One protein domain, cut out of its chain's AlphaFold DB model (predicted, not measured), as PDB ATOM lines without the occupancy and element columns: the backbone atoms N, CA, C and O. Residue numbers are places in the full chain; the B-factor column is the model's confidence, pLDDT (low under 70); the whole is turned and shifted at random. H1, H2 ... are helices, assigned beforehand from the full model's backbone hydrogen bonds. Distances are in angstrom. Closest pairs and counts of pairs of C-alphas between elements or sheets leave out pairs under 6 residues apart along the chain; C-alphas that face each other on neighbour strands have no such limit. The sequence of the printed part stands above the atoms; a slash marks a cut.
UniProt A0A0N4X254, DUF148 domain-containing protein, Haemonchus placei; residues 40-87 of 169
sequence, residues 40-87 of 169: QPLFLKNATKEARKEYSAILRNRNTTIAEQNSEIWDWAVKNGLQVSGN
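Overview. This is residues 40 to 87 of the 169 residues of the protein "DUF148 domain-containing protein" of Haemonchus placei (UniProt A0A0N4X254). What shape do these atoms make? They make a helical hairpin: the longer helix, H2, and H1 run side by side in opposite ways, joined by a tight turn at one end, with the end stretches 40 to 48 and 80 to 87 toward the other end. What is it built of? The printed part has 48 residues with two named helices, H1 then H2 along the chain, and no named strand; the class is all helix. How large is it? It is compact but elongated, with a radius of gyration of the C-alphas of 10.9 A and spans of 34 by 17 by 16 A.

Arrangement. Where do the helices meet? H2, residues 66 to 79, and H1, residues 49 to 60, touch; their closest C-alphas, those of Gln 69 and Ile 58, are 6.4 A apart. H1 touches H2 with residues 54 to 59 alone. How do they stand? They form a helical hairpin, with a shallow tilt of 12 degrees, opposite ways, and centres 11.3 A apart. What do their backbones show? Every O i to N i+4 pair in H1 and H2 is within hydrogen-bond range.

Along the chain. Where is H2? It runs 19.6 A from C-alpha 66 at (17.588, -15.314, 33.957) to C-alpha 79 at (27.844, -28.849, 24.110). Where is H1? It runs 16.4 A, beginning with C-alpha 49 at (34.214, -32.254, 36.525).

Size, cuts and confidence. How far does it reach? The two C-alphas farthest apart, those of Asn 63 and Gly 86, are 34.8 A apart. Is it continuous? The printed part has no cut, and the link from H1 to H2, five residues, is tight. Where is confidence low? The mean pLDDT of the printed part is 70.0, and residues 40 to 46, 66 to 70 and 81 to 87 are under 70.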
ATOM      1  N   GLN A  40      24.705 -32.309  44.523       57.12
ATOM      2  CA  GLN A  40      24.852 -31.983  43.105       57.12
ATOM      3  C   GLN A  40      23.614 -32.463  42.346       57.12
ATOM      4  O   GLN A  40      23.318 -33.659  42.465       57.12
ATOM      5  N   PRO A  41      22.969 -31.591  41.536       60.72
ATOM      6  CA  PRO A  41      21.763 -31.948  40.806       60.72
ATOM      7  C   PRO A  41      21.949 -33.266  40.055       60.72
ATOM      8  O   PRO A  41      22.991 -33.481  39.433       60.72
ATOM      9  N   LEU A  42      20.950 -34.154  40.098       62.59
ATOM     10  CA  LEU A  42      21.071 -35.526  39.581       62.59
ATOM     11  C   LEU A  42      21.522 -35.584  38.113       62.59
ATOM     12  O   LEU A  42      22.370 -36.411  37.771       62.59
ATOM     13  N   PHE A  43      21.067 -34.647  37.277       65.62
ATOM     14  CA  PHE A  43      21.461 -34.552  35.867       65.62
ATOM     15  C   PHE A  43      22.949 -34.196  35.659       65.62
ATOM     16  O   PHE A  43      23.508 -34.440  34.592       65.62
ATOM     17  N   LEU A  44      23.631 -33.671  36.684       67.25
ATOM     18  CA  LEU A  44      25.072 -33.394  36.671       67.25
ATOM     19  C   LEU A  44      25.926 -34.588  37.111       67.25
ATOM     20  O   LEU A  44      27.153 -34.521  37.008       67.25
ATOM     21  N   LYS A  45      25.322 -35.681  37.598       68.69
ATOM     22  CA  LYS A  45      26.051 -36.842  38.138       68.69
ATOM     23  C   LYS A  45      26.983 -37.482  37.105       68.69
ATOM     24  O   LYS A  45      28.081 -37.905  37.457       68.69
ATOM     25  N   ASN A  46      26.552 -37.508  35.845       69.25
ATOM     26  CA  ASN A  46      27.299 -38.097  34.733       69.25
ATOM     27  C   ASN A  46      28.117 -37.061  33.942       69.25
ATOM     28  O   ASN A  46      28.817 -37.424  33.000       69.25
ATOM     29  N   ALA A  47      28.056 -35.782  34.322       72.19
ATOM     30  CA  ALA A  47      28.839 -34.730  33.693       72.19
ATOM     31  C   ALA A  47      30.291 -34.743  34.204       72.19
ATOM     32  O   ALA A  47      30.570 -34.981  35.389       72.19
ATOM     33  N   THR A  48      31.237 -34.436  33.312       80.69
ATOM     34  CA  THR A  48      32.652 -34.287  33.677       80.69
ATOM     35  C   THR A  48      32.819 -33.208  34.750       80.69
ATOM     36  O   THR A  48      31.950 -32.360  34.983       80.69
ATOM     37  N   LYS A  49      33.940 -33.243  35.473       78.31
ATOM     38  CA  LYS A  49      34.214 -32.254  36.525       78.31
ATOM     39  C   LYS A  49      34.294 -30.839  35.939       78.31
ATOM     40  O   LYS A  49      33.845 -29.881  36.563       78.31
ATOM     41  N   GLU A  50      34.825 -30.739  34.731       80.62
ATOM     42  CA  GLU A  50      34.961 -29.529  33.934       80.62
ATOM     43  C   GLU A  50      33.580 -29.010  33.518       80.62
ATOM     44  O   GLU A  50      33.267 -27.853  33.794       80.62
ATOM     45  N   ALA A  51      32.707 -29.879  32.995       79.31
ATOM     46  CA  ALA A  51      31.332 -29.521  32.650       79.31
ATOM     47  C   ALA A  51      30.552 -29.005  33.871       79.31
ATOM     48  O   ALA A  51      29.883 -27.978  33.795       79.31
ATOM     49  N   ARG A  52      30.698 -29.653  35.035       77.25
ATOM     50  CA  ARG A  52      30.092 -29.190  36.298       77.25
ATOM     51  C   ARG A  52      30.606 -27.820  36.743       77.25
ATOM     52  O   ARG A  52      29.845 -27.031  37.309       77.25
ATOM     53  N   LYS A  53      31.888 -27.532  36.507       78.69
ATOM     54  CA  LYS A  53      32.489 -26.225  36.802       78.69
ATOM     55  C   LYS A  53      31.936 -25.142  35.872       78.69
ATOM     56  O   LYS A  53      31.614 -24.068  36.366       78.69
ATOM     57  N   GLU A  54      31.788 -25.434  34.578       79.50
ATOM     58  CA  GLU A  54      31.160 -24.530  33.600       79.50
ATOM     59  C   GLU A  54      29.706 -24.224  33.980       79.50
ATOM     60  O   GLU A  54      29.345 -23.060  34.118       79.50
ATOM     61  N   TYR A  55      28.910 -25.254  34.279       75.81
ATOM     62  CA  TYR A  55      27.532 -25.089  34.748       75.81
ATOM     63  C   TYR A  55      27.445 -24.207  36.002       75.81
ATOM     64  O   TYR A  55      26.649 -23.273  36.086       75.81
ATOM     65  N   SER A  56      28.327 -24.455  36.975       74.38
ATOM     66  CA  SER A  56      28.400 -23.641  38.194       74.38
ATOM     67  C   SER A  56      28.800 -22.190  37.910       74.38
ATOM     68  O   SER A  56      28.392 -21.298  38.648       74.38
ATOM     69  N   ALA A  57      29.615 -21.942  36.880       80.88
ATOM     70  CA  ALA A  57      30.015 -20.597  36.482       80.88
ATOM     71  C   ALA A  57      28.848 -19.827  35.847       80.88
ATOM     72  O   ALA A  57      28.642 -18.672  36.213       80.88
ATOM     73  N   ILE A  58      28.048 -20.485  34.999       76.94
ATOM     74  CA  ILE A  58      26.826 -19.915  34.408       76.94
ATOM     75  C   ILE A  58      25.858 -19.481  35.517       76.94
ATOM     76  O   ILE A  58      25.429 -18.329  35.550       76.94
ATOM     77  N   LEU A  59      25.605 -20.350  36.506       72.25
ATOM     78  CA  LEU A  59      24.729 -20.035  37.644       72.25
ATOM     79  C   LEU A  59      25.245 -18.900  38.542       72.25
ATOM     80  O   LEU A  59      24.459 -18.199  39.177       72.25
ATOM     81  N   ARG A  60      26.567 -18.736  38.646       75.25
ATOM     82  CA  ARG A  60      27.193 -17.690  39.471       75.25
ATOM     83  C   ARG A  60      27.321 -16.357  38.746       75.25
ATOM     84  O   ARG A  60      27.642 -15.364  39.402       75.25
ATOM     85  N   ASN A  61      27.100 -16.327  37.434       77.62
ATOM     86  CA  ASN A  61      27.124 -15.094  36.673       77.62
ATOM     87  C   ASN A  61      25.932 -14.222  37.087       77.62
ATOM     88  O   ASN A  61      24.780 -14.576  36.864       77.62
ATOM     89  N   ARG A  62      26.223 -13.093  37.737       72.94
ATOM     90  CA  ARG A  62      25.209 -12.137  38.210       72.94
ATOM     91  C   ARG A  62      24.908 -11.037  37.195       72.94
ATOM     92  O   ARG A  62      24.065 -10.189  37.464       72.94
ATOM     93  N   ASN A  63      25.624 -11.035  36.071       88.44
ATOM     94  CA  ASN A  63      25.512 -10.006  35.043       88.44
ATOM     95  C   ASN A  63      24.576 -10.419  33.899       88.44
ATOM     96  O   ASN A  63      24.250  -9.571  33.075       88.44
ATOM     97  N   THR A  64      24.158 -11.687  33.831       73.75
ATOM     98  CA  THR A  64      23.203 -12.183  32.834       73.75
ATOM     99  C   THR A  64      21.785 -12.174  33.382       73.75
ATOM    100  O   THR A  64      21.541 -12.371  34.577       73.75
ATOM    101  N   THR A  65      20.821 -11.937  32.499       72.38
ATOM    102  CA  THR A  65      19.410 -12.124  32.832       72.38
ATOM    103  C   THR A  65      19.109 -13.610  33.035       72.38
ATOM    104  O   THR A  65      19.800 -14.483  32.516       72.38
ATOM    105  N   ILE A  66      18.026 -13.922  33.751       64.56
ATOM    106  CA  ILE A  66      17.588 -15.314  33.957       64.56
ATOM    107  C   ILE A  66      17.303 -16.009  32.613       64.56
ATOM    108  O   ILE A  66      17.591 -17.192  32.455       64.56
ATOM    109  N   ALA A  67      16.761 -15.282  31.631       67.12
ATOM    110  CA  ALA A  67      16.483 -15.826  30.302       67.12
ATOM    111  C   ALA A  67      17.774 -16.187  29.550       67.12
ATOM    112  O   ALA A  67      17.873 -17.280  28.995       67.12
ATOM    113  N   GLU A  68      18.772 -15.305  29.584       69.50
ATOM    114  CA  GLU A  68      20.093 -15.561  29.000       69.50
ATOM    115  C   GLU A  68      20.796 -16.711  29.719       69.50
ATOM    116  O   GLU A  68      21.289 -17.624  29.070       69.50
ATOM    117  N   GLN A  69      20.751 -16.736  31.052       68.94
ATOM    118  CA  GLN A  69      21.312 -17.821  31.854       68.94
ATOM    119  C   GLN A  69      20.669 -19.176  31.510       68.94
ATOM    120  O   GLN A  69      21.373 -20.174  31.374       68.94
ATOM    121  N   ASN A  70      19.349 -19.224  31.309       67.75
ATOM    122  CA  ASN A  70      18.656 -20.437  30.867       67.75
ATOM    123  C   ASN A  70      19.079 -20.861  29.452       67.75
ATOM    124  O   ASN A  70      19.216 -22.057  29.194       67.75
ATOM    125  N   SER A  71      19.300 -19.903  28.548       73.88
ATOM    126  CA  SER A  71      19.833 -20.176  27.208       73.88
ATOM    127  C   SER A  71      21.262 -20.723  27.275       73.88
ATOM    128  O   SER A  71      21.566 -21.721  26.634       73.88
ATOM    129  N   GLU A  72      22.122 -20.140  28.111       76.19
ATOM    130  CA  GLU A  72      23.498 -20.602  28.320       76.19
ATOM    131  C   GLU A  72      23.548 -22.011  28.921       76.19
ATOM    132  O   GLU A  72      24.391 -22.820  28.533       76.19
ATOM    133  N   ILE A  73      22.637 -22.338  29.846       72.75
ATOM    134  CA  ILE A  73      22.489 -23.697  30.387       72.75
ATOM    135  C   ILE A  73      22.067 -24.670  29.283       72.75
ATOM    136  O   ILE A  73      22.583 -25.789  29.230       72.75
ATOM    137  N   TRP A  74      21.160 -24.253  28.397       73.50
ATOM    138  CA  TRP A  74      20.754 -25.042  27.238       73.50
ATOM    139  C   TRP A  74      21.936 -25.329  26.313       73.50
ATOM    140  O   TRP A  74      22.236 -26.495  26.050       73.50
ATOM    141  N   ASP A  75      22.658 -24.293  25.899       80.44
ATOM    142  CA  ASP A  75      23.824 -24.418  25.025       80.44
ATOM    143  C   ASP A  75      24.926 -25.265  25.676       80.44
ATOM    144  O   ASP A  75      25.526 -26.134  25.034       80.44
ATOM    145  N   TRP A  76      25.155 -25.081  26.980       83.69
ATOM    146  CA  TRP A  76      26.069 -25.901  27.772       83.69
ATOM    147  C   TRP A  76      25.657 -27.380  27.782       83.69
ATOM    148  O   TRP A  76      26.520 -28.252  27.632       83.69
ATOM    149  N   ALA A  77      24.366 -27.685  27.930       73.38
ATOM    150  CA  ALA A  77      23.869 -29.057  27.952       73.38
ATOM    151  C   ALA A  77      24.049 -29.748  26.589       73.38
ATOM    152  O   ALA A  77      24.496 -30.899  26.540       73.38
ATOM    153  N   VAL A  78      23.782 -29.032  25.489       77.31
ATOM    154  CA  VAL A  78      24.043 -29.507  24.119       77.31
ATOM    155  C   VAL A  78      25.534 -29.771  23.918       77.31
ATOM    156  O   VAL A  78      25.923 -30.874  23.534       77.31
ATOM    157  N   LYS A  79      26.380 -28.787  24.250       81.06
ATOM    158  CA  LYS A  79      27.844 -28.849  24.110       81.06
ATOM    159  C   LYS A  79      28.455 -30.048  24.835       81.06
ATOM    160  O   LYS A  79      29.397 -30.655  24.333       81.06
ATOM    161  N   ASN A  80      27.934 -30.394  26.011       73.31
ATOM    162  CA  ASN A  80      28.463 -31.483  26.832       73.31
ATOM    163  C   ASN A  80      27.834 -32.851  26.522       73.31
ATOM    164  O   ASN A  80      28.034 -33.802  27.277       73.31
ATOM    165  N   GLY A  81      27.081 -32.973  25.422       62.34
ATOM    166  CA  GLY A  81      26.519 -34.250  24.981       62.34
ATOM    167  C   GLY A  81      25.459 -34.812  25.927       62.34
ATOM    168  O   GLY A  81      25.107 -35.987  25.821       62.34
ATOM    169  N   LEU A  82      24.907 -33.979  26.817       62.84
ATOM    170  CA  LEU A  82      23.793 -34.348  27.696       62.84
ATOM    171  C   LEU A  82      22.473 -34.509  26.913       62.84
ATOM    172  O   LEU A  82      21.486 -34.969  27.480       62.84
ATOM    173  N   GLN A  83      22.481 -34.197  25.609       51.94
ATOM    174  CA  GLN A  83      21.442 -34.549  24.635       51.94
ATOM    175  C   GLN A  83      21.651 -35.910  23.927       51.94
ATOM    176  O   GLN A  83      20.678 -36.453  23.418       51.94
ATOM    177  N   VAL A  84      22.871 -36.471  23.821       41.56
ATOM    178  CA  VAL A  84      23.165 -37.516  22.799       41.56
ATOM    179  C   VAL A  84      24.115 -38.625  23.276       41.56
ATOM    180  O   VAL A  84      24.971 -39.098  22.535       41.56
ATOM    181  N   SER A  85      23.974 -39.103  24.511       36.78
ATOM    182  CA  SER A  85      24.627 -40.358  24.914       36.78
ATOM    183  C   SER A  85      23.619 -41.291  25.566       36.78
ATOM    184  O   SER A  85      23.534 -41.352  26.787       36.78
ATOM    185  N   GLY A  86      22.786 -41.941  24.742       39.81
ATOM    186  CA  GLY A  86      21.993 -43.138  25.077       39.81
ATOM    187  C   GLY A  86      20.985 -43.071  26.236       39.81
ATOM    188  O   GLY A  86      20.243 -44.026  26.426       39.81
ATOM    189  N   ASN A  87      20.920 -41.970  26.985       43.19
ATOM    190  CA  ASN A  87      20.186 -41.848  28.240       43.19
ATOM    191  C   ASN A  87      19.192 -40.683  28.129       43.19
ATOM    192  O   ASN A  87      19.484 -39.560  28.540       43.19
TER     193      ASN A  87